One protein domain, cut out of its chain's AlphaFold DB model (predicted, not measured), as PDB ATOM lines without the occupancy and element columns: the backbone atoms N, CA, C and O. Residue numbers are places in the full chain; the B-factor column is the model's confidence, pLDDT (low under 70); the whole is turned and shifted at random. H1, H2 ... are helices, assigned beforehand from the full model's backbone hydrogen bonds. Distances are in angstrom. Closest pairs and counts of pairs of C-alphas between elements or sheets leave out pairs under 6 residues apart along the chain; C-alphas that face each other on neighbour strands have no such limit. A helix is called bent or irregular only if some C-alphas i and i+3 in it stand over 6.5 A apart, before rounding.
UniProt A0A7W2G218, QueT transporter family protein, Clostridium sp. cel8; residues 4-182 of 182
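Overview. This is residues 4 to 182 of the 182 residues of the protein "QueT transporter family protein" of Clostridium sp. cel8 (UniProt A0A7W2G218). Five helices, H1, H4, H5, H7 and H8, stand in a curved row wrapped round the short helix H3, and the ring they make stays open between H1 and H8. At the end of the long H8 the chain turns into H9 and then H10, whose far part runs out as an arm: residues 173 to 182 stand free and stick out. The printed part has 179 residues with ten named helices, H1 to H10 in order along the chain, and no named strand; the class is all helix. The whole is compact, with a radius of gyration of the C-alphas of 17.7 A, yet its outline is elongated, spanning 65 by 38 by 27 A.

Along the chain. Find C-alpha 4 at (148.472, 139.812, 132.604); from there H1, residues 4 to 23, runs 27.8 A. H2 is residues 25 to 29. Look next at C-alpha 37 at (133.026, 162.359, 128.829), where H3, residues 37 to 47, begins its 18.6 A; it is neither bent nor irregular, but only just: C-alphas 40 and 43 are 6.2 A apart. H4, residues 50 to 63, covers 20.6 A, and H5, residues 69 to 88, covers 29.1 A. H6 is residues 92 to 95. H7, residues 97 to 114, runs 26.4 A and is also neither bent nor irregular, but only just: C-alphas 101 and 104 are 6.0 A apart. H8, residues 118 to 145, is the longest at 39.3 A. H9 is residues 147 to 153, and H10, residues 160 to 180, runs 30.6 A to C-alpha 180 at (132.162, 148.403, 92.101).

Arrangement. Begin at H1, which touches H4 at the C-alphas of Ala 14 and Gly 58, 4.4 A apart; they run the same way at a shallow tilt of 34 degrees, only just short of steep. H2 is close to H1 but not clearly touching it, the closest C-alphas being those of Thr 21 and Ser 28, 6.4 A apart. H3 is the hub, touching five helices: H1, H4, H5, H6 and H8. H1, H3, H4 and H5 form an up and down bundle, each running against the one before it in the chain. H3 and H4 are a hairpin, closest at the C-alphas of Ala 45 and Tyr 51, 4.7 A. H4 and H5 are another, closest at those of Asn 63 and Val 72, 5.0 A, with a shallow tilt of 21 degrees. H5 touches H6 only at the corner, at the C-alphas of Met 86 and Ser 95, 4.6 A. H5 touches H7, opposite ways at 15 degrees, closest at Ser 82 and Trp 98, whose C-alphas are 5.0 A apart. H7 and H8 are a hairpin, closest at the C-alphas of Ala 107 and Phe 122, 5.0 A. With residues 129 to 140 alone H8 touches H3 at a steep tilt of 55 degrees; the C-alphas of Met 40 and Gly 136 are 4.5 A apart. H9 and H10, a hairpin, only just touch, with 3 pairs of C-alphas within 8 A, closest at Ser 147 and Lys 166, 5.9 A. H10 touches H8 with residues 165 to 169 alone, closest at the C-alphas of His 145 and Asn 169, 6.2 A. In H1, H2, H8, H9 and H10 every O i to N i+4 pair is within hydrogen-bond range; in H4 9 of 10 are, in H5 15 of 16 and in H7 11 of 14. In H3 1 of 7 is, against 8 of 8 O i to N i+3 pairs, and H6 is too short for an O i to N i+4 pair.

Size, cuts and confidence. The C-alphas of Lys 115 and Lys 182 are the two farthest apart, at 66.7 A. Without residues 173 to 182 the body spans 53 by 32 by 24 A. The printed part has no cut and no long link. Look for pLDDT under 70 at residues 25 to 33, 66 to 68 and 179 to 182; the mean of the printed part is 86.9.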
ATOM      1  N   THR A   4     147.824 138.491 132.554       89.00
ATOM      2  CA  THR A   4     148.472 139.812 132.604       89.00
ATOM      3  C   THR A   4     147.903 140.777 131.568       89.00
ATOM      4  O   THR A   4     147.507 141.882 131.916       89.00
ATOM      5  N   ASN A   5     147.747 140.346 130.311       87.50
ATOM      6  CA  ASN A   5     147.211 141.216 129.256       87.50
ATOM      7  C   ASN A   5     145.753 141.626 129.517       87.50
ATOM      8  O   ASN A   5     145.347 142.717 129.126       87.50
ATOM      9  N   LYS A   6     144.954 140.771 130.177       89.75
ATOM     10  CA  LYS A   6     143.585 141.127 130.597       89.75
ATOM     11  C   LYS A   6     143.618 142.247 131.626       89.75
ATOM     12  O   LYS A   6     142.897 143.227 131.468       89.75
ATOM     13  N   LEU A   7     144.466 142.091 132.640       91.44
ATOM     14  CA  LEU A   7     144.604 143.062 133.716       91.44
ATOM     15  C   LEU A   7     145.064 144.418 133.173       91.44
ATOM     16  O   LEU A   7     144.417 145.416 133.454       91.44
ATOM     17  N   VAL A   8     146.079 144.440 132.303       92.75
ATOM     18  CA  VAL A   8     146.576 145.678 131.676       92.75
ATOM     19  C   VAL A   8     145.463 146.426 130.938       92.75
ATOM     20  O   VAL A   8     145.325 147.629 131.121       92.75
ATOM     21  N   LYS A   9     144.629 145.739 130.144       92.12
ATOM     22  CA  LYS A   9     143.520 146.391 129.424       92.12
ATOM     23  C   LYS A   9     142.462 146.969 130.370       92.12
ATOM     24  O   LYS A   9     141.982 148.069 130.123       92.12
ATOM     25  N   ILE A  10     142.109 146.236 131.428       93.50
ATOM     26  CA  ILE A  10     141.153 146.690 132.450       93.50
ATOM     27  C   ILE A  10     141.716 147.917 133.176       93.50
ATOM     28  O   ILE A  10     141.049 148.940 133.266       93.50
ATOM     29  N   THR A  11     142.962 147.858 133.642       93.38
ATOM     30  CA  THR A  11     143.594 148.977 134.350       93.38
ATOM     31  C   THR A  11     143.766 150.196 133.449       93.38
ATOM     32  O   THR A  11     143.524 151.311 133.895       93.38
ATOM     33  N   LEU A  12     144.128 150.007 132.175       95.19
ATOM     34  CA  LEU A  12     144.278 151.109 131.228       95.19
ATOM     35  C   LEU A  12     142.949 151.831 130.992       95.19
ATOM     36  O   LEU A  12     142.909 153.054 131.054       95.19
ATOM     37  N   VAL A  13     141.854 151.100 130.762       95.50
ATOM     38  CA  VAL A  13     140.536 151.728 130.561       95.50
ATOM     39  C   VAL A  13     140.050 152.419 131.835       95.50
ATOM     40  O   VAL A  13     139.551 153.537 131.747       95.50
ATOM     41  N   ALA A  14     140.268 151.823 133.011       94.25
ATOM     42  CA  ALA A  14     139.980 152.478 134.285       94.25
ATOM     43  C   ALA A  14     140.792 153.775 134.454       94.25
ATOM     44  O   ALA A  14     140.234 154.799 134.832       94.25
ATOM     45  N   ALA A  15     142.083 153.770 134.112       93.94
ATOM     46  CA  ALA A  15     142.935 154.956 134.178       93.94
ATOM     47  C   ALA A  15     142.470 156.060 133.217       93.94
ATOM     48  O   ALA A  15     142.403 157.218 133.617       93.94
ATOM     49  N   ILE A  16     142.092 155.716 131.979       93.81
ATOM     50  CA  ILE A  16     141.529 156.688 131.027       93.81
ATOM     51  C   ILE A  16     140.228 157.274 131.582       93.81
ATOM     52  O   ILE A  16     140.040 158.488 131.513       93.81
ATOM     53  N   TYR A  17     139.356 156.441 132.161       93.06
ATOM     54  CA  TYR A  17     138.130 156.907 132.804       93.06
ATOM     55  C   TYR A  17     138.455 157.909 133.922       93.06
ATOM     56  O   TYR A  17     137.961 159.028 133.897       93.06
ATOM     57  N   ILE A  18     139.343 157.554 134.855       91.31
ATOM     58  CA  ILE A  18     139.716 158.409 135.995       91.31
ATOM     59  C   ILE A  18     140.308 159.738 135.517       91.31
ATOM     60  O   ILE A  18     139.852 160.803 135.930       91.31
ATOM     61  N   VAL A  19     141.303 159.685 134.627       91.12
ATOM     62  CA  VAL A  19     142.001 160.880 134.134       91.12
ATOM     63  C   VAL A  19     141.041 161.794 133.388       91.12
ATOM     64  O   VAL A  19     141.065 162.995 133.621       91.12
ATOM     65  N   SER A  20     140.175 161.252 132.528       88.06
ATOM     66  CA  SER A  20     139.195 162.079 131.819       88.06
ATOM     67  C   SER A  20     138.172 162.695 132.773       88.06
ATOM     68  O   SER A  20     137.903 163.888 132.668       88.06
ATOM     69  N   THR A  21     137.666 161.951 133.759       87.00
ATOM     70  CA  THR A  21     136.723 162.502 134.743       87.00
ATOM     71  C   THR A  21     137.340 163.643 135.559       87.00
ATOM     72  O   THR A  21     136.718 164.699 135.686       87.00
ATOM     73  N   ILE A  22     138.564 163.458 136.071       84.31
ATOM     74  CA  ILE A  22     139.249 164.441 136.925       84.31
ATOM     75  C   ILE A  22     139.747 165.640 136.108       84.31
ATOM     76  O   ILE A  22     139.547 166.783 136.516       84.31
ATOM     77  N   ALA A  23     140.361 165.412 134.942       82.81
ATOM     78  CA  ALA A  23     140.902 166.489 134.109       82.81
ATOM     79  C   ALA A  23     139.806 167.430 133.589       82.81
ATOM     80  O   ALA A  23     140.028 168.634 133.489       82.81
ATOM     81  N   PHE A  24     138.612 166.898 133.308       74.00
ATOM     82  CA  PHE A  24     137.444 167.691 132.915       74.00
ATOM     83  C   PHE A  24     136.564 168.106 134.106       74.00
ATOM     84  O   PHE A  24     135.431 168.532 133.898       74.00
ATOM     85  N   GLY A  25     137.073 168.036 135.343       64.25
ATOM     86  CA  GLY A  25     136.304 168.189 136.584       64.25
ATOM     87  C   GLY A  25     135.348 169.392 136.653       64.25
ATOM     88  O   GLY A  25     134.248 169.260 137.179       64.25
ATOM     89  N   GLN A  26     135.693 170.539 136.054       55.31
ATOM     90  CA  GLN A  26     134.791 171.705 135.996       55.31
ATOM     91  C   GLN A  26     133.515 171.445 135.175       55.31
ATOM     92  O   GLN A  26     132.441 171.905 135.553       55.31
ATOM     93  N   MET A  27     133.613 170.680 134.084       59.19
ATOM     94  CA  MET A  27     132.464 170.240 133.281       59.19
ATOM     95  C   MET A  27     131.793 168.995 133.870       59.19
ATOM     96  O   MET A  27     130.581 168.846 133.744       59.19
ATOM     97  N   SER A  28     132.565 168.129 134.532       58.22
ATOM     98  CA  SER A  28     132.072 166.878 135.117       58.22
ATOM     99  C   SER A  28     131.263 167.067 136.407       58.22
ATOM    100  O   SER A  28     130.460 166.193 136.713       58.22
ATOM    101  N   TYR A  29     131.491 168.148 137.171       56.75
ATOM    102  CA  TYR A  29     130.946 168.302 138.534       56.75
ATOM    103  C   TYR A  29     130.348 169.681 138.866       56.75
ATOM    104  O   TYR A  29     129.666 169.807 139.877       56.75
ATOM    105  N   MET A  30     130.649 170.738 138.100       52.09
ATOM    106  CA  MET A  30     130.328 172.123 138.503       52.09
ATOM    107  C   MET A  30     129.585 172.942 137.438       52.09
ATOM    108  O   MET A  30     129.323 174.129 137.639       52.09
ATOM    109  N   GLY A  31     129.254 172.334 136.298       60.00
ATOM    110  CA  GLY A  31     128.476 172.973 135.241       60.00
ATOM    111  C   GLY A  31     126.965 172.822 135.458       60.00
ATOM    112  O   GLY A  31     126.529 171.839 136.046       60.00
ATOM    113  N   PRO A  32     126.130 173.735 134.922       58.72
ATOM    114  CA  PRO A  32     124.674 173.564 134.906       58.72
ATOM    115  C   PRO A  32     124.221 172.361 134.066       58.72
ATOM    116  O   PRO A  32     123.072 171.960 134.155       58.72
ATOM    117  N   ILE A  33     125.103 171.803 133.232       60.25
ATOM    118  CA  ILE A  33     124.943 170.501 132.588       60.25
ATOM    119  C   ILE A  33     126.214 169.725 132.927       60.25
ATOM    120  O   ILE A  33     127.297 170.085 132.462       60.25
ATOM    121  N   GLU A  34     126.087 168.705 133.769       70.31
ATOM    122  CA  GLU A  34     127.200 167.856 134.190       70.31
ATOM    123  C   GLU A  34     127.549 166.892 133.047       70.31
ATOM    124  O   GLU A  34     126.807 165.957 132.743       70.31
ATOM    125  N   LEU A  35     128.660 167.154 132.354       77.19
ATOM    126  CA  LEU A  35     129.119 166.357 131.217       77.19
ATOM    127  C   LEU A  35     130.340 165.542 131.614       77.19
ATOM    128  O   LEU A  35     131.459 166.055 131.659       77.19
ATOM    129  N   ARG A  36     130.142 164.241 131.823       83.31
ATOM    130  CA  ARG A  36     131.239 163.320 132.103       83.31
ATOM    131  C   ARG A  36     131.614 162.521 130.853       83.31
ATOM    132  O   ARG A  36     131.108 161.432 130.617       83.31
ATOM    133  N   PHE A  37     132.563 163.029 130.062       85.56
ATOM    134  CA  PHE A  37     133.026 162.359 128.829       85.56
ATOM    135  C   PHE A  37     133.515 160.916 129.036       85.56
ATOM    136  O   PHE A  37     133.467 160.111 128.103       85.56
ATOM    137  N   SER A  38     133.970 160.571 130.241       88.19
ATOM    138  CA  SER A  38     134.407 159.215 130.576       88.19
ATOM    139  C   SER A  38     133.276 158.180 130.495       88.19
ATOM    140  O   SER A  38     133.553 157.025 130.167       88.19
ATOM    141  N   GLU A  39     132.008 158.580 130.652       90.94
ATOM    142  CA  GLU A  39     130.841 157.688 130.534       90.94
ATOM    143  C   GLU A  39     130.668 157.135 129.111       90.94
ATOM    144  O   GLU A  39     130.139 156.039 128.925       90.94
ATOM    145  N   MET A  40     131.230 157.793 128.082       93.31
ATOM    146  CA  MET A  40     131.281 157.234 126.719       93.31
ATOM    147  C   MET A  40     131.964 155.860 126.692       93.31
ATOM    148  O   MET A  40     131.620 155.012 125.862       93.31
ATOM    149  N   LEU A  41     132.923 155.622 127.597       94.56
ATOM    150  CA  LEU A  41     133.640 154.354 127.712       94.56
ATOM    151  C   LEU A  41     132.721 153.205 128.150       94.56
ATOM    152  O   LEU A  41     133.072 152.049 127.912       94.56
ATOM    153  N   ASN A  42     131.518 153.476 128.674       95.12
ATOM    154  CA  ASN A  42     130.517 152.454 128.995       95.12
ATOM    155  C   ASN A  42     130.114 151.603 127.786       95.12
ATOM    156  O   ASN A  42     129.745 150.433 127.925       95.12
ATOM    157  N   LEU A  43     130.276 152.123 126.568       94.75
ATOM    158  CA  LEU A  43     130.083 151.354 125.337       94.75
ATOM    159  C   LEU A  43     131.106 150.219 125.161       94.75
ATOM    160  O   LEU A  43     130.841 149.266 124.428       94.75
ATOM    161  N   LEU A  44     132.235 150.238 125.873       93.81
ATOM    162  CA  LEU A  44     133.131 149.083 125.954       93.81
ATOM    163  C   LEU A  44     132.491 147.924 126.735       93.81
ATOM    164  O   LEU A  44     132.608 146.772 126.316       93.81
ATOM    165  N   ALA A  45     131.736 148.199 127.804       94.62
ATOM    166  CA  ALA A  45     130.988 147.155 128.513       94.62
ATOM    167  C   ALA A  45     129.896 146.523 127.643       94.62
ATOM    168  O   ALA A  45     129.598 145.334 127.786       94.62
ATOM    169  N   PHE A  46     129.341 147.271 126.680       94.12
ATOM    170  CA  PHE A  46     128.403 146.708 125.710       94.12
ATOM    171  C   PHE A  46     129.027 145.555 124.907       94.12
ATOM    172  O   PHE A  46     128.338 144.557 124.663       94.12
ATOM    173  N   ILE A  47     130.302 145.652 124.507       92.12
ATOM    174  CA  ILE A  47     130.964 144.603 123.718       92.12
ATOM    175  C   ILE A  47     131.540 143.483 124.575       92.12
ATOM    176  O   ILE A  47     131.428 142.324 124.181       92.12
ATOM    177  N   ASP A  48     132.152 143.786 125.719       92.44
ATOM    178  CA  ASP A  48     132.877 142.806 126.526       92.44
ATOM    179  C   ASP A  48     132.616 143.035 128.026       92.44
ATOM    180  O   ASP A  48     132.930 144.107 128.547       92.44
ATOM    181  N   PRO A  49     132.070 142.038 128.750       92.50
ATOM    182  CA  PRO A  49     131.684 142.205 130.148       92.50
ATOM    183  C   PRO A  49     132.870 142.467 131.085       92.50
ATOM    184  O   PRO A  49     132.661 142.965 132.185       92.50
ATOM    185  N   TYR A  50     134.116 142.180 130.685       93.31
ATOM    186  CA  TYR A  50     135.282 142.526 131.507       93.31
ATOM    187  C   TYR A  50     135.424 144.039 131.728       93.31
ATOM    188  O   TYR A  50     135.968 144.457 132.751       93.31
ATOM    189  N   TYR A  51     134.902 144.862 130.813       95.25
ATOM    190  CA  TYR A  51     134.922 146.313 130.970       95.25
ATOM    191  C   TYR A  51     133.944 146.823 132.031       95.25
ATOM    192  O   TYR A  51     134.185 147.896 132.565       95.25
ATOM    193  N   ILE A  52     132.926 146.046 132.428       95.19
ATOM    194  CA  ILE A  52     132.044 146.394 133.560       95.19
ATOM    195  C   ILE A  52     132.884 146.644 134.820       95.19
ATOM    196  O   ILE A  52     132.728 147.666 135.483       95.19
ATOM    197  N   ILE A  53     133.837 145.747 135.103       94.38
ATOM    198  CA  ILE A  53     134.744 145.862 136.255       94.38
ATOM    199  C   ILE A  53     135.633 147.101 136.109       94.38
ATOM    200  O   ILE A  53     135.791 147.864 137.055       94.38
ATOM    201  N   SER A  54     136.187 147.314 134.913       94.69
ATOM    202  CA  SER A  54     137.042 148.467 134.618       94.69
ATOM    203  C   SER A  54     136.344 149.799 134.884       94.69
ATOM    204  O   SER A  54     136.937 150.685 135.490       94.69
ATOM    205  N   LEU A  55     135.115 149.946 134.397       95.44
ATOM    206  CA  LEU A  55     134.364 151.198 134.442       95.44
ATOM    207  C   LEU A  55     133.809 151.453 135.836       95.44
ATOM    208  O   LEU A  55     133.931 152.561 136.339       95.44
ATOM    209  N   THR A  56     133.308 150.410 136.502       94.62
ATOM    210  CA  THR A  56     132.835 150.510 137.890       94.62
ATOM    211  C   THR A  56     133.967 150.939 138.824       94.62
ATOM    212  O   THR A  56     133.783 151.836 139.638       94.62
ATOM    213  N   LEU A  57     135.161 150.348 138.689       93.56
ATOM    214  CA  LEU A  57     136.324 150.752 139.487       93.56
ATOM    215  C   LEU A  57     136.830 152.147 139.108       93.56
ATOM    216  O   LEU A  57     137.215 152.909 139.989       93.56
ATOM    217  N   GLY A  58     136.824 152.493 137.817       92.19
ATOM    218  CA  GLY A  58     137.179 153.835 137.356       92.19
ATOM    219  C   GLY A  58     136.258 154.909 137.940       92.19
ATOM    220  O   GLY A  58     136.752 155.917 138.437       92.19
ATOM    221  N   CYS A  59     134.948 154.654 137.940       91.75
ATOM    222  CA  CYS A  59     133.924 155.506 138.543       91.75
ATOM    223  C   CYS A  59     134.127 155.640 140.052       91.75
ATOM    224  O   CYS A  59     134.263 156.757 140.545       91.75
ATOM    225  N   ALA A  60     134.295 154.523 140.766       90.56
ATOM    226  CA  ALA A  60     134.561 154.538 142.203       90.56
ATOM    227  C   ALA A  60     135.778 155.400 142.555       90.56
ATOM    228  O   ALA A  60     135.708 156.247 143.440       90.56
ATOM    229  N   VAL A  61     136.892 155.207 141.838       90.31
ATOM    230  CA  VAL A  61     138.137 155.951 142.073       90.31
ATOM    231  C   VAL A  61     137.986 157.432 141.724       90.31
ATOM    232  O   VAL A  61     138.467 158.280 142.471       90.31
ATOM    233  N   ALA A  62     137.313 157.761 140.620       86.44
ATOM    234  CA  ALA A  62     137.070 159.149 140.238       86.44
ATOM    235  C   ALA A  62     136.160 159.868 141.247       86.44
ATOM    236  O   ALA A  62     136.431 161.011 141.607       86.44
ATOM    237  N   ASN A  63     135.140 159.184 141.770       86.31
ATOM    238  CA  ASN A  63     134.196 159.760 142.726       86.31
ATOM    239  C   ASN A  63     134.799 160.000 144.117       86.31
ATOM    240  O   ASN A  63     134.234 160.776 144.878       86.31
ATOM    241  N   PHE A  64     135.972 159.441 144.448       82.56
ATOM    242  CA  PHE A  64     136.703 159.873 145.653       82.56
ATOM    243  C   PHE A  64     137.128 161.348 145.594       82.56
ATOM    244  O   PHE A  64     137.372 161.944 146.639       82.56
ATOM    245  N   TYR A  65     137.209 161.936 144.396       73.19
ATOM    246  CA  TYR A  65     137.438 163.370 144.200       73.19
ATOM    247  C   TYR A  65     136.131 164.189 144.140       73.19
ATOM    248  O   TYR A  65     136.193 165.400 143.937       73.19
ATOM    249  N   SER A  66     134.965 163.549 144.295       69.62
ATOM    250  CA  SER A  66     133.644 164.193 144.270       69.62
ATOM    251  C   SER A  66     133.227 164.725 145.655       69.62
ATOM    252  O   SER A  66     133.977 164.671 146.628       69.62
ATOM    253  N   PHE A  67     132.005 165.254 145.745       64.56
ATOM    254  CA  PHE A  67     131.464 165.964 146.906       64.56
ATOM    255  C   PHE A  67     131.227 165.089 148.157       64.56
ATOM    256  O   PHE A  67     131.158 165.634 149.262       64.56
ATOM    257  N   SER A  68     131.093 163.760 148.021       69.19
ATOM    258  CA  SER A  68     130.785 162.839 149.129       69.19
ATOM    259  C   SER A  68     131.296 161.416 148.901       69.19
ATOM    260  O   SER A  68     131.347 160.931 147.775       69.19
ATOM    261  N   ILE A  69     131.566 160.690 149.994       80.38
ATOM    262  CA  ILE A  69     131.812 159.240 149.950       80.38
ATOM    263  C   ILE A  69     130.566 158.453 149.514       80.38
ATOM    264  O   ILE A  69     130.690 157.350 148.993       80.38
ATOM    265  N   VAL A  70     129.361 158.999 149.717       81.06
ATOM    266  CA  VAL A  70     128.111 158.341 149.302       81.06
ATOM    267  C   VAL A  70     128.021 158.268 147.773       81.06
ATOM    268  O   VAL A  70     127.665 157.214 147.245       81.06
ATOM    269  N   ASP A  71     128.524 159.295 147.084       80.00
ATOM    270  CA  ASP A  71     128.577 159.385 145.619       80.00
ATOM    271  C   ASP A  71     129.513 158.316 145.018       80.00
ATOM    272  O   ASP A  71     129.304 157.797 143.919       80.00
ATOM    273  N   VAL A  72     130.525 157.877 145.780       84.56
ATOM    274  CA  VAL A  72     131.352 156.718 145.407       84.56
ATOM    275  C   VAL A  72     130.495 155.460 145.325       84.56
ATOM    276  O   VAL A  72     130.616 154.707 144.362       84.56
ATOM    277  N   PHE A  73     129.618 155.216 146.299       88.00
ATOM    278  CA  PHE A  73     128.795 154.007 146.321       88.00
ATOM    279  C   PHE A  73     127.643 154.083 145.326       88.00
ATOM    280  O   PHE A  73     127.487 153.169 144.517       88.00
ATOM    281  N   VAL A  74     126.853 155.154 145.363       88.00
ATOM    282  CA  VAL A  74     125.671 155.304 144.506       88.00
ATOM    283  C   VAL A  74     126.082 155.427 143.041       88.00
ATOM    284  O   VAL A  74     125.578 154.666 142.213       88.00
ATOM    285  N   GLY A  75     127.065 156.276 142.722       86.44
ATOM    286  CA  GLY A  75     127.585 156.424 141.362       86.44
ATOM    287  C   GLY A  75     128.188 155.128 140.811       86.44
ATOM    288  O   GLY A  75     127.869 154.711 139.694       86.44
ATOM    289  N   SER A  76     128.982 154.407 141.612       90.75
ATOM    290  CA  SER A  76     129.559 153.126 141.170       90.75
ATOM    291  C   SER A  76     128.508 152.033 141.002       90.75
ATOM    292  O   SER A  76     128.593 151.244 140.061       90.75
ATOM    293  N   LEU A  77     127.502 151.972 141.881       92.75
ATOM    294  CA  LEU A  77     126.391 151.026 141.751       92.75
ATOM    295  C   LEU A  77     125.549 151.328 140.511       92.75
ATOM    296  O   LEU A  77     125.217 150.409 139.759       92.75
ATOM    297  N   GLN A  78     125.260 152.602 140.255       93.56
ATOM    298  CA  GLN A  78     124.580 153.041 139.042       93.56
ATOM    299  C   GLN A  78     125.381 152.643 137.794       93.56
ATOM    300  O   GLN A  78     124.805 152.078 136.858       93.56
ATOM    301  N   THR A  79     126.703 152.841 137.798       93.94
ATOM    302  CA  THR A  79     127.587 152.458 136.684       93.94
ATOM    303  C   THR A  79     127.581 150.943 136.482       93.94
ATOM    304  O   THR A  79     127.434 150.458 135.357       93.94
ATOM    305  N   LEU A  80     127.680 150.169 137.565       96.06
ATOM    306  CA  LEU A  80     127.657 148.708 137.541       96.06
ATOM    307  C   LEU A  80     126.352 148.171 136.937       96.06
ATOM    308  O   LEU A  80     126.383 147.323 136.043       96.06
ATOM    309  N   ILE A  81     125.206 148.679 137.397       95.62
ATOM    310  CA  ILE A  81     123.884 148.273 136.907       95.62
ATOM    311  C   ILE A  81     123.733 148.662 135.433       95.62
ATOM    312  O   ILE A  81     123.363 147.824 134.607       95.62
ATOM    313  N   SER A  82     124.073 149.901 135.082       95.00
ATOM    314  CA  SER A  82     123.942 150.414 133.718       95.00
ATOM    315  C   SER A  82     124.798 149.619 132.738       95.00
ATOM    316  O   SER A  82     124.289 149.094 131.747       95.00
ATOM    317  N   THR A  83     126.084 149.435 133.038       96.06
ATOM    318  CA  THR A  83     127.013 148.688 132.177       96.06
ATOM    319  C   THR A  83     126.654 147.201 132.072       96.06
ATOM    320  O   THR A  83     126.787 146.608 130.995       96.06
ATOM    321  N   TYR A  84     126.108 146.594 133.131       96.38
ATOM    322  CA  TYR A  84     125.564 145.236 133.075       96.38
ATOM    323  C   TYR A  84     124.351 145.125 132.136       96.38
ATOM    324  O   TYR A  84     124.285 144.219 131.295       96.38
ATOM    325  N   LEU A  85     123.403 146.062 132.217       95.88
ATOM    326  CA  LEU A  85     122.230 146.091 131.338       95.88
ATOM    327  C   LEU A  85     122.616 146.396 129.882       95.88
ATOM    328  O   LEU A  85     122.088 145.776 128.949       95.88
ATOM    329  N   MET A  86     123.614 147.258 129.668       95.81
ATOM    330  CA  MET A  86     124.231 147.484 128.358       95.81
ATOM    331  C   MET A  86     124.795 146.188 127.776       95.81
ATOM    332  O   MET A  86     124.499 145.838 126.630       95.81
ATOM    333  N   TRP A  87     125.554 145.427 128.567       94.44
ATOM    334  CA  TRP A  87     126.088 144.137 128.144       94.44
ATOM    335  C   TRP A  87     124.981 143.132 127.781       94.44
ATOM    336  O   TRP A  87     125.109 142.411 126.788       94.44
ATOM    337  N   LYS A  88     123.856 143.115 128.501       93.81
ATOM    338  CA  LYS A  88     122.719 142.228 128.188       93.81
ATOM    339  C   LYS A  88     121.937 142.656 126.936       93.81
ATOM    340  O   LYS A  88     121.281 141.835 126.294       93.81
ATOM    341  N   THR A  89     122.032 143.924 126.549       93.94
ATOM    342  CA  THR A  89     121.311 144.487 125.402       93.94
ATOM    343  C   THR A  89     121.957 144.089 124.073       93.94
ATOM    344  O   THR A  89     123.179 144.087 123.927       93.94
ATOM    345  N   ARG A  90     121.143 143.750 123.062       88.94
ATOM    346  CA  ARG A  90     121.641 143.347 121.731       88.94
ATOM    347  C   ARG A  90     121.986 144.529 120.826       88.94
ATOM    348  O   ARG A  90     122.942 144.447 120.063       88.94
ATOM    349  N   ASN A  91     121.206 145.605 120.893       91.06
ATOM    350  CA  ASN A  91     121.377 146.779 120.041       91.06
ATOM    351  C   ASN A  91     122.133 147.882 120.791       91.06
ATOM    352  O   ASN A  91     121.683 148.338 121.839       91.06
ATOM    353  N   MET A  92     123.242 148.344 120.217       91.38
ATOM    354  CA  MET A  92     124.059 149.417 120.785       91.38
ATOM    355  C   MET A  92     123.280 150.734 120.948       91.38
ATOM    356  O   MET A  92     123.487 151.455 121.915       91.38
ATOM    357  N   ALA A  93     122.345 151.034 120.043       92.12
ATOM    358  CA  ALA A  93     121.518 152.239 120.145       92.12
ATOM    359  C   ALA A  93     120.496 152.163 121.291       92.12
ATOM    360  O   ALA A  93     120.062 153.190 121.781       92.12
ATOM    361  N   ILE A  94     120.113 150.959 121.725       93.38
ATOM    362  CA  ILE A  94     119.229 150.777 122.885       93.38
ATOM    363  C   ILE A  94     120.061 150.777 124.169       93.38
ATOM    364  O   ILE A  94     119.606 151.257 125.200       93.38
ATOM    365  N   SER A  95     121.306 150.284 124.115       93.38
ATOM    366  CA  SER A  95     122.148 150.209 125.309       93.38
ATOM    367  C   SER A  95     122.454 151.576 125.919       93.38
ATOM    368  O   SER A  95     122.625 151.657 127.126       93.38
ATOM    369  N   ILE A  96     122.463 152.653 125.125       94.38
ATOM    370  CA  ILE A  96     122.732 154.000 125.650       94.38
ATOM    371  C   ILE A  96     121.658 154.524 126.609       94.38
ATOM    372  O   ILE A  96     121.912 155.480 127.326       94.38
ATOM    373  N   ILE A  97     120.469 153.916 126.627       95.00
ATOM    374  CA  ILE A  97     119.365 154.348 127.488       95.00
ATOM    375  C   ILE A  97     119.656 154.007 128.956       95.00
ATOM    376  O   ILE A  97     119.219 154.735 129.839       95.00
ATOM    377  N   TRP A  98     120.408 152.932 129.230       94.88
ATOM    378  CA  TRP A  98     120.622 152.453 130.601       94.88
ATOM    379  C   TRP A  98     121.378 153.449 131.490       94.88
ATOM    380  O   TRP A  98     120.868 153.736 132.571       94.88
ATOM    381  N   PRO A  99     122.515 154.029 131.059       93.00
ATOM    382  CA  PRO A  99     123.175 155.077 131.840       93.00
ATOM    383  C   PRO A  99     122.283 156.309 132.043       93.00
ATOM    384  O   PRO A  99     122.158 156.792 133.165       93.00
ATOM    385  N   VAL A 100     121.568 156.730 130.989       93.12
ATOM    386  CA  VAL A 100     120.691 157.915 130.986       93.12
ATOM    387  C   VAL A 100     119.554 157.801 132.002       93.12
ATOM    388  O   VAL A 100     119.293 158.747 132.738       93.12
ATOM    389  N   ILE A 101     118.880 156.648 132.088       92.44
ATOM    390  CA  ILE A 101     117.845 156.448 133.116       92.44
ATOM    391  C   ILE A 101     118.451 156.287 134.516       92.44
ATOM    392  O   ILE A 101     117.808 156.630 135.504       92.44
ATOM    393  N   GLY A 102     119.687 155.784 134.605       90.12
ATOM    394  CA  GLY A 102     120.397 155.587 135.867       90.12
ATOM    395  C   GLY A 102     120.702 156.895 136.599       90.12
ATOM    396  O   GLY A 102     120.807 156.883 137.822       90.12
ATOM    397  N   VAL A 103     120.749 158.022 135.883       91.06
ATOM    398  CA  VAL A 103     120.890 159.372 136.452       91.06
ATOM    399  C   VAL A 103     119.828 159.685 137.514       91.06
ATOM    400  O   VAL A 103     120.114 160.406 138.464       91.06
ATOM    401  N   ALA A 104     118.624 159.110 137.413       90.38
ATOM    402  CA  ALA A 104     117.577 159.307 138.417       90.38
ATOM    403  C   ALA A 104     118.034 158.933 139.837       90.38
ATOM    404  O   ALA A 104     117.700 159.640 140.785       90.38
ATOM    405  N   ALA A 105     118.837 157.872 139.976       88.81
ATOM    406  CA  ALA A 105     119.352 157.429 141.270       88.81
ATOM    407  C   ALA A 105     120.342 158.438 141.878       88.81
ATOM    408  O   ALA A 105     120.323 158.670 143.083       88.81
ATOM    409  N   ILE A 106     121.167 159.071 141.038       86.38
ATOM    410  CA  ILE A 106     122.133 160.098 141.453       86.38
ATOM    411  C   ILE A 106     121.385 161.381 141.849       86.38
ATOM    412  O   ILE A 106     121.649 161.972 142.893       86.38
ATOM    413  N   ALA A 107     120.387 161.788 141.061       87.12
ATOM    414  CA  ALA A 107     119.566 162.954 141.378       87.12
ATOM    415  C   ALA A 107     118.776 162.783 142.692       87.12
ATOM    416  O   ALA A 107     118.625 163.743 143.451       87.12
ATOM    417  N   GLU A 108     118.291 161.571 142.978       88.19
ATOM    418  CA  GLU A 108     117.617 161.241 144.239       88.19
ATOM    419  C   GLU A 108     118.579 161.307 145.433       88.19
ATOM    420  O   GLU A 108     118.252 161.922 146.449       88.19
ATOM    421  N   GLU A 109     119.790 160.765 145.298       87.50
ATOM    422  CA  GLU A 109     120.838 160.891 146.314       87.50
ATOM    423  C   GLU A 109     121.132 162.363 146.637       87.50
ATOM    424  O   GLU A 109     121.114 162.764 147.805       87.50
ATOM    425  N   LEU A 110     121.354 163.189 145.610       85.31
ATOM    426  CA  LEU A 110     121.646 164.615 145.775       85.31
ATOM    427  C   LEU A 110     120.482 165.370 146.432       85.31
ATOM    428  O   LEU A 110     120.704 166.282 147.235       85.31
ATOM    429  N   HIS A 111     119.240 164.980 146.133       86.88
ATOM    430  CA  HIS A 111     118.059 165.534 146.785       86.88
ATOM    431  C   HIS A 111     118.021 165.196 148.281       86.88
ATOM    432  O   HIS A 111     117.751 166.074 149.100       86.88
ATOM    433  N   ILE A 112     118.338 163.956 148.659       87.81
ATOM    434  CA  ILE A 112     118.303 163.507 150.059       87.81
ATOM    435  C   ILE A 112     119.459 164.112 150.870       87.81
ATOM    436  O   ILE A 112     119.236 164.606 151.976       87.81
ATOM    437  N   LEU A 113     120.684 164.092 150.337       85.69
ATOM    438  CA  LEU A 113     121.886 164.515 151.066       85.69
ATOM    439  C   LEU A 113     122.050 166.034 151.125       85.69
ATOM    440  O   LEU A 113     122.374 166.581 152.178       85.69
ATOM    441  N   TYR A 114     121.819 166.720 150.002       83.19
ATOM    442  CA  TYR A 114     122.112 168.148 149.851       83.19
ATOM    443  C   TYR A 114     120.860 169.016 149.706       83.19
ATOM    444  O   TYR A 114     120.977 170.233 149.563       83.19
ATOM    445  N   LYS A 115     119.658 168.420 149.761       85.38
ATOM    446  CA  LYS A 115     118.365 169.118 149.600       85.38
ATOM    447  C   LYS A 115     118.254 169.892 148.284       85.38
ATOM    448  O   LYS A 115     117.498 170.860 148.188       85.38
ATOM    449  N   LEU A 116     118.995 169.461 147.263       85.56
ATOM    450  CA  LEU A 116     118.948 170.060 145.935       85.56
ATOM    451  C   LEU A 116     117.604 169.755 145.258       85.56
ATOM    452  O   LEU A 116     117.033 168.692 145.492       85.56
ATOM    453  N   PRO A 117     117.064 170.652 144.422       88.31
ATOM    454  CA  PRO A 117     115.799 170.419 143.730       88.31
ATOM    455  C   PRO A 117     115.898 169.232 142.760       88.31
ATOM    456  O   PRO A 117     116.509 169.351 141.699       88.31
ATOM    457  N   PHE A 118     115.238 168.113 143.096       89.44
ATOM    458  CA  PHE A 118     115.320 166.843 142.358       89.44
ATOM    459  C   PHE A 118     115.148 167.012 140.848       89.44
ATOM    460  O   PHE A 118     116.013 166.603 140.086       89.44
ATOM    461  N   PHE A 119     114.057 167.647 140.403       89.88
ATOM    462  CA  PHE A 119     113.779 167.787 138.973       89.88
ATOM    463  C   PHE A 119     114.867 168.575 138.246       89.88
ATOM    464  O   PHE A 119     115.242 168.207 137.140       89.88
ATOM    465  N   TYR A 120     115.405 169.626 138.864       87.94
ATOM    466  CA  TYR A 120     116.466 170.420 138.250       87.94
ATOM    467  C   TYR A 120     117.752 169.599 138.100       87.94
ATOM    468  O   TYR A 120     118.294 169.513 136.999       87.94
ATOM    469  N   THR A 121     118.200 168.935 139.170       87.44
ATOM    470  CA  THR A 121     119.386 168.064 139.140       87.44
ATOM    471  C   THR A 121     119.195 166.902 138.164       87.44
ATOM    472  O   THR A 121     120.052 166.635 137.329       87.44
ATOM    473  N   PHE A 122     118.025 166.266 138.186       90.00
ATOM    474  CA  PHE A 122     117.690 165.181 137.275       90.00
ATOM    475  C   PHE A 122     117.729 165.622 135.810       90.00
ATOM    476  O   PHE A 122     118.378 164.969 135.003       90.00
ATOM    477  N   PHE A 123     117.068 166.725 135.442       90.56
ATOM    478  CA  PHE A 123     117.021 167.167 134.045       90.56
ATOM    479  C   PHE A 123     118.391 167.595 133.520       90.56
ATOM    480  O   PHE A 123     118.733 167.285 132.380       90.56
ATOM    481  N   THR A 124     119.178 168.289 134.339       88.56
ATOM    482  CA  THR A 124     120.517 168.754 133.954       88.56
ATOM    483  C   THR A 124     121.475 167.587 133.729       88.56
ATOM    484  O   THR A 124     122.107 167.513 132.672       88.56
ATOM    485  N   GLN A 125     121.506 166.621 134.649       88.69
ATOM    486  CA  GLN A 125     122.291 165.396 134.502       88.69
ATOM    487  C   GLN A 125     121.771 164.503 133.365       88.69
ATOM    488  O   GLN A 125     122.560 163.946 132.609       88.69
ATOM    489  N   PHE A 126     120.450 164.398 133.185       92.19
ATOM    490  CA  PHE A 126     119.841 163.603 132.113       92.19
ATOM    491  C   PHE A 126     120.256 164.122 130.736       92.19
ATOM    492  O   PHE A 126     120.631 163.341 129.862       92.19
ATOM    493  N   VAL A 127     120.208 165.445 130.536       91.56
ATOM    494  CA  VAL A 127     120.648 166.081 129.286       91.56
ATOM    495  C   VAL A 127     122.145 165.870 129.073       91.56
ATOM    496  O   VAL A 127     122.558 165.568 127.952       91.56
ATOM    497  N   GLY A 128     122.944 165.989 130.137       90.31
ATOM    498  CA  GLY A 128     124.384 165.761 130.084       90.31
ATOM    499  C   GLY A 128     124.735 164.334 129.662       90.31
ATOM    500  O   GLY A 128     125.401 164.125 128.645       90.31
ATOM    501  N   GLU A 129     124.204 163.349 130.383       92.38
ATOM    502  CA  GLU A 129     124.418 161.928 130.116       92.38
ATOM    503  C   GLU A 129     123.925 161.543 128.716       92.38
ATOM    504  O   GLU A 129     124.627 160.869 127.961       92.38
ATOM    505  N   LEU A 130     122.751 162.031 128.305       93.81
ATOM    506  CA  LEU A 130     122.222 161.775 126.968       93.81
ATOM    507  C   LEU A 130     123.151 162.323 125.876       93.81
ATOM    508  O   LEU A 130     123.435 161.619 124.902       93.81
ATOM    509  N   ALA A 131     123.649 163.551 126.031       92.62
ATOM    510  CA  ALA A 131     124.567 164.160 125.072       92.62
ATOM    511  C   ALA A 131     125.872 163.357 124.955       92.62
ATOM    512  O   ALA A 131     126.295 163.012 123.847       92.62
ATOM    513  N   VAL A 132     126.473 162.999 126.093       92.62
ATOM    514  CA  VAL A 132     127.696 162.189 126.158       92.62
ATOM    515  C   VAL A 132     127.478 160.824 125.508       92.62
ATOM    516  O   VAL A 132     128.272 160.403 124.666       92.62
ATOM    517  N   MET A 133     126.375 160.145 125.812       95.06
ATOM    518  CA  MET A 133     126.100 158.815 125.279       95.06
ATOM    519  C   MET A 133     125.786 158.815 123.777       95.06
ATOM    520  O   MET A 133     126.181 157.884 123.066       95.06
ATOM    521  N   ILE A 134     125.148 159.869 123.256       94.69
ATOM    522  CA  ILE A 134     124.964 160.066 121.810       94.69
ATOM    523  C   ILE A 134     126.318 160.273 121.122       94.69
ATOM    524  O   ILE A 134     126.605 159.619 120.114       94.69
ATOM    525  N   LEU A 135     127.181 161.135 121.670       93.88
ATOM    526  CA  LEU A 135     128.539 161.327 121.153       93.88
ATOM    527  C   LEU A 135     129.323 160.008 121.182       93.88
ATOM    528  O   LEU A 135     129.931 159.618 120.178       93.88
ATOM    529  N   GLY A 136     129.239 159.277 122.294       93.88
ATOM    530  CA  GLY A 136     129.830 157.955 122.474       93.88
ATOM    531  C   GLY A 136     129.372 156.983 121.398       93.88
ATOM    532  O   GLY A 136     130.203 156.330 120.765       93.88
ATOM    533  N   TYR A 137     128.068 156.932 121.119       94.88
ATOM    534  CA  TYR A 137     127.505 156.062 120.091       94.88
ATOM    535  C   TYR A 137     128.166 156.292 118.728       94.88
ATOM    536  O   TYR A 137     128.559 155.324 118.078       94.88
ATOM    537  N   PHE A 138     128.341 157.542 118.289       95.00
ATOM    538  CA  PHE A 138     128.970 157.829 116.995       95.00
ATOM    539  C   PHE A 138     130.452 157.451 116.956       95.00
ATOM    540  O   PHE A 138     130.910 156.874 115.964       95.00
ATOM    541  N   VAL A 139     131.191 157.737 118.032       94.06
ATOM    542  CA  VAL A 139     132.611 157.381 118.152       94.06
ATOM    543  C   VAL A 139     132.780 155.861 118.126       94.06
ATOM    544  O   VAL A 139     133.478 155.323 117.264       94.06
ATOM    545  N   PHE A 140     132.076 155.141 118.998       93.56
ATOM    546  CA  PHE A 140     132.189 153.689 119.101       93.56
ATOM    547  C   PHE A 140     131.586 152.952 117.908       93.56
ATOM    548  O   PHE A 140     132.084 151.891 117.542       93.56
ATOM    549  N   LYS A 141     130.597 153.524 117.212       92.50
ATOM    550  CA  LYS A 141     130.120 152.985 115.930       92.50
ATOM    551  C   LYS A 141     131.234 152.933 114.887       92.50
ATOM    552  O   LYS A 141     131.322 151.942 114.166       92.50
ATOM    553  N   LYS A 142     132.094 153.958 114.817       91.38
ATOM    554  CA  LYS A 142     133.273 153.950 113.934       91.38
ATOM    555  C   LYS A 142     134.315 152.934 114.405       91.38
ATOM    556  O   LYS A 142     134.805 152.158 113.590       91.38
ATOM    557  N   ILE A 143     134.595 152.884 115.710       91.44
ATOM    558  CA  ILE A 143     135.558 151.932 116.293       91.44
ATOM    559  C   ILE A 143     135.130 150.482 116.023       91.44
ATOM    560  O   ILE A 143     135.925 149.686 115.535       91.44
ATOM    561  N   PHE A 144     133.862 150.139 116.263       90.81
ATOM    562  CA  PHE A 144     133.328 148.785 116.069       90.81
ATOM    563  C   PHE A 144     133.135 148.401 114.600       90.81
ATOM    564  O   PHE A 144     132.898 147.230 114.294       90.81
ATOM    565  N   HIS A 145     133.241 149.353 113.675       88.81
ATOM    566  CA  HIS A 145     133.296 149.037 112.253       88.81
ATOM    567  C   HIS A 145     134.679 148.507 111.836       88.81
ATOM    568  O   HIS A 145     134.779 147.727 110.889       88.81
ATOM    569  N   ASN A 146     135.743 148.869 112.560       89.12
ATOM    570  CA  ASN A 146     137.095 148.404 112.275       89.12
ATOM    571  C   ASN A 146     137.382 147.072 112.996       89.12
ATOM    572  O   ASN A 146     137.458 147.001 114.223       89.12
ATOM    573  N   SER A 147     137.567 146.003 112.219       84.75
ATOM    574  CA  SER A 147     137.841 144.659 112.739       84.75
ATOM    575  C   SER A 147     139.168 144.537 113.489       84.75
ATOM    576  O   SER A 147     139.240 143.727 114.410       84.75
ATOM    577  N   GLU A 148     140.180 145.329 113.132       86.62
ATOM    578  CA  GLU A 148     141.489 145.325 113.798       86.62
ATOM    579  C   GLU A 148     141.389 145.971 115.183       86.62
ATOM    580  O   GLU A 148     141.864 145.412 116.172       86.62
ATOM    581  N   LEU A 149     140.672 147.097 115.288       88.50
ATOM    582  CA  LEU A 149     140.406 147.738 116.581       88.50
ATOM    583  C   LEU A 149     139.595 146.821 117.500       88.50
ATOM    584  O   LEU A 149     139.884 146.746 118.694       88.50
ATOM    585  N   LEU A 150     138.631 146.075 116.948       87.56
ATOM    586  CA  LEU A 150     137.884 145.062 117.696       87.56
ATOM    587  C   LEU A 150     138.797 143.973 118.286       87.56
ATOM    588  O   LEU A 150     138.545 143.523 119.403       87.56
ATOM    589  N   ASP A 151     139.855 143.557 117.583       86.12
ATOM    590  CA  ASP A 151     140.828 142.587 118.109       86.12
ATOM    591  C   ASP A 151     141.699 143.167 119.221       86.12
ATOM    592  O   ASP A 151     141.982 142.487 120.213       86.12
ATOM    593  N   ILE A 152     142.060 144.445 119.103       87.25
ATOM    594  CA  ILE A 152     142.828 145.154 120.128       87.25
ATOM    595  C   ILE A 152     142.006 145.308 121.413       87.25
ATOM    596  O   ILE A 152     142.537 145.072 122.496       87.25
ATOM    597  N   ILE A 153     140.716 145.640 121.332       89.44
ATOM    598  CA  ILE A 153     139.873 145.854 122.526       89.44
ATOM    599  C   ILE A 153     139.257 144.562 123.084       89.44
ATOM    600  O   ILE A 153     138.818 144.520 124.226       89.44
ATOM    601  N   LYS A 154     139.245 143.455 122.336       89.88
ATOM    602  CA  LYS A 154     138.708 142.180 122.832       89.88
ATOM    603  C   LYS A 154     139.486 141.668 124.054       89.88
ATOM    604  O   LYS A 154     140.719 141.578 124.034       89.88
ATOM    605  N   ILE A 155     138.768 141.266 125.108       88.19
ATOM    606  CA  ILE A 155     139.350 140.653 126.317       88.19
ATOM    607  C   ILE A 155     138.916 139.188 126.437       88.19
ATOM    608  O   ILE A 155     139.740 138.292 126.668       88.19
ATOM    609  N   LYS A 156     137.622 138.918 126.255       85.62
ATOM    610  CA  LYS A 156     137.043 137.577 126.263       85.62
ATOM    611  C   LYS A 156     137.400 136.845 124.970       85.62
ATOM    612  O   LYS A 156     137.072 137.302 123.882       85.62
ATOM    613  N   SER A 157     138.047 135.679 125.086       74.69
ATOM    614  CA  SER A 157     138.552 134.911 123.931       74.69
ATOM    615  C   SER A 157     137.454 134.513 122.945       74.69
ATOM    616  O   SER A 157     137.648 134.631 121.740       74.69
ATOM    617  N   HIS A 158     136.294 134.094 123.449       83.12
ATOM    618  CA  HIS A 158     135.105 133.843 122.642       83.12
ATOM    619  C   HIS A 158     134.037 134.870 123.011       83.12
ATOM    620  O   HIS A 158     133.559 134.900 124.151       83.12
ATOM    621  N   ASN A 159     133.725 135.761 122.071       86.12
ATOM    622  CA  ASN A 159     132.811 136.872 122.297       86.12
ATOM    623  C   ASN A 159     131.833 136.970 121.115       86.12
ATOM    624  O   ASN A 159     132.198 137.533 120.077       86.12
ATOM    625  N   PRO A 160     130.594 136.468 121.271       85.19
ATOM    626  CA  PRO A 160     129.648 136.369 120.165       85.19
ATOM    627  C   PRO A 160     129.241 137.740 119.614       85.19
ATOM    628  O   PRO A 160     128.960 137.864 118.426       85.19
ATOM    629  N   LYS A 161     129.244 138.805 120.434       86.81
ATOM    630  CA  LYS A 161     128.941 140.161 119.949       86.81
ATOM    631  C   LYS A 161     130.014 140.664 118.991       86.81
ATOM    632  O   LYS A 161     129.682 141.186 117.931       86.81
ATOM    633  N   ILE A 162     131.286 140.480 119.345       86.44
ATOM    634  CA  ILE A 162     132.412 140.894 118.498       86.44
ATOM    635  C   ILE A 162     132.438 140.072 117.205       86.44
ATOM    636  O   ILE A 162     132.621 140.632 116.129       86.44
ATOM    637  N   GLU A 163     132.206 138.762 117.293       87.44
ATOM    638  CA  GLU A 163     132.146 137.876 116.123       87.44
ATOM    639  C   GLU A 163     131.011 138.283 115.166       87.44
ATOM    640  O   GLU A 163     131.251 138.468 113.972       87.44
ATOM    641  N   ASN A 164     129.811 138.558 115.690       87.62
ATOM    642  CA  ASN A 164     128.687 139.060 114.895       87.62
ATOM    643  C   ASN A 164     128.983 140.416 114.232       87.62
ATOM    644  O   ASN A 164     128.624 140.629 113.072       87.62
ATOM    645  N   LEU A 165     129.651 141.335 114.941       87.06
ATOM    646  CA  LEU A 165     130.057 142.633 114.386       87.06
ATOM    647  C   LEU A 165     131.062 142.466 113.241       87.06
ATOM    648  O   LEU A 165     130.887 143.069 112.184       87.06
ATOM    649  N   LYS A 166     132.064 141.595 113.403       86.56
ATOM    650  CA  LYS A 166     133.034 141.294 112.341       86.56
ATOM    651  C   LYS A 166     132.373 140.684 111.110       86.56
ATOM    652  O   LYS A 166     132.636 141.146 110.002       86.56
ATOM    653  N   MET A 167     131.484 139.709 111.295       85.50
ATOM    654  CA  MET A 167     130.733 139.098 110.191       85.50
ATOM    655  C   MET A 167     129.885 140.132 109.445       85.50
ATOM    656  O   MET A 167     129.881 140.169 108.215       85.50
ATOM    657  N   LYS A 168     129.220 141.033 110.177       86.38
ATOM    658  CA  LYS A 168     128.469 142.141 109.578       86.38
ATOM    659  C   LYS A 168     129.374 143.068 108.760       86.38
ATOM    660  O   LYS A 168     129.017 143.410 107.635       86.38
ATOM    661  N   ASN A 169     130.542 143.443 109.285       86.19
ATOM    662  CA  ASN A 169     131.488 144.322 108.590       86.19
ATOM    663  C   ASN A 169     132.074 143.660 107.326       86.19
ATOM    664  O   ASN A 169     132.183 144.315 106.289       86.19
ATOM    665  N   LEU A 170     132.378 142.356 107.372       85.06
ATOM    666  CA  LEU A 170     132.821 141.577 106.206       85.06
ATOM    667  C   LEU A 170     131.754 141.532 105.105       85.06
ATOM    668  O   LEU A 170     132.063 141.776 103.940       85.06
ATOM    669  N   ASN A 171     130.493 141.284 105.468       84.81
ATOM    670  CA  ASN A 171     129.387 141.270 104.510       84.81
ATOM    671  C   ASN A 171     129.199 142.631 103.823       84.81
ATOM    672  O   ASN A 171     128.989 142.677 102.613       84.81
ATOM    673  N   ILE A 172     129.331 143.733 104.571       83.12
ATOM    674  CA  ILE A 172     129.268 145.097 104.018       83.12
ATOM    675  C   ILE A 172     130.425 145.341 103.042       83.12
ATOM    676  O   ILE A 172     130.204 145.833 101.936       83.12
ATOM    677  N   LYS A 173     131.654 144.952 103.409       82.81
ATOM    678  CA  LYS A 173     132.827 145.086 102.534       82.81
ATOM    679  C   LYS A 173     132.643 144.303 101.229       82.81
ATOM    680  O   LYS A 173     132.863 144.854 100.155       82.81
ATOM    681  N   ASN A 174     132.162 143.063 101.313       80.75
ATOM    682  CA  ASN A 174     131.908 142.214 100.147       80.75
ATOM    683  C   ASN A 174     130.783 142.757  99.250       80.75
ATOM    684  O   ASN A 174     130.884 142.670  98.026       80.75
ATOM    685  N   ALA A 175     129.724 143.328  99.833       80.25
ATOM    686  CA  ALA A 175     128.644 143.965  99.079       80.25
ATOM    687  C   ALA A 175     129.136 145.201  98.309       80.25
ATOM    688  O   ALA A 175     128.826 145.348  97.129       80.25
ATOM    689  N   ASN A 176     129.964 146.040  98.940       78.88
ATOM    690  CA  ASN A 176     130.544 147.214  98.286       78.88
ATOM    691  C   ASN A 176     131.473 146.827  97.129       78.88
ATOM    692  O   ASN A 176     131.385 147.423  96.063       78.88
ATOM    693  N   VAL A 177     132.306 145.792  97.294       76.31
ATOM    694  CA  VAL A 177     133.171 145.290  96.209       76.31
ATOM    695  C   VAL A 177     132.337 144.788  95.026       76.31
ATOM    696  O   VAL A 177     132.618 145.146  93.888       76.31
ATOM    697  N   LYS A 178     131.267 144.020  95.275       72.62
ATOM    698  CA  LYS A 178     130.371 143.540  94.205       72.62
ATOM    699  C   LYS A 178     129.672 144.663  93.433       72.62
ATOM    700  O   LYS A 178     129.362 144.460  92.265       72.62
ATOM    701  N   ASN A 179     129.420 145.807  94.064       68.44
ATOM    702  CA  ASN A 179     128.807 146.968  93.412       68.44
ATOM    703  C   ASN A 179     129.803 147.814  92.604       68.44
ATOM    704  O   ASN A 179     129.363 148.579  91.762       68.44
ATOM    705  N   ILE A 180     131.110 147.693  92.855       69.19
ATOM    706  CA  ILE A 180     132.162 148.403  92.101       69.19
ATOM    707  C   ILE A 180     132.566 147.626  90.837       69.19
ATOM    708  O   ILE A 180     133.051 148.210  89.877       69.19
ATOM    709  N   VAL A 181     132.389 146.301  90.839       67.44
ATOM    710  CA  VAL A 181     132.752 145.406  89.720       67.44
ATOM    711  C   VAL A 181     131.595 145.237  88.710       67.44
ATOM    712  O   VAL A 181     131.744 144.531  87.716       67.44
ATOM    713  N   LYS A 182     130.444 145.873  88.955       54.97
ATOM    714  CA  LYS A 182     129.321 145.985  88.011       54.97
ATOM    715  C   LYS A 182     129.343 147.345  87.336       54.97
ATOM    716  O   LYS A 182     128.983 147.377  86.143       54.97
TER     717      LYS A 182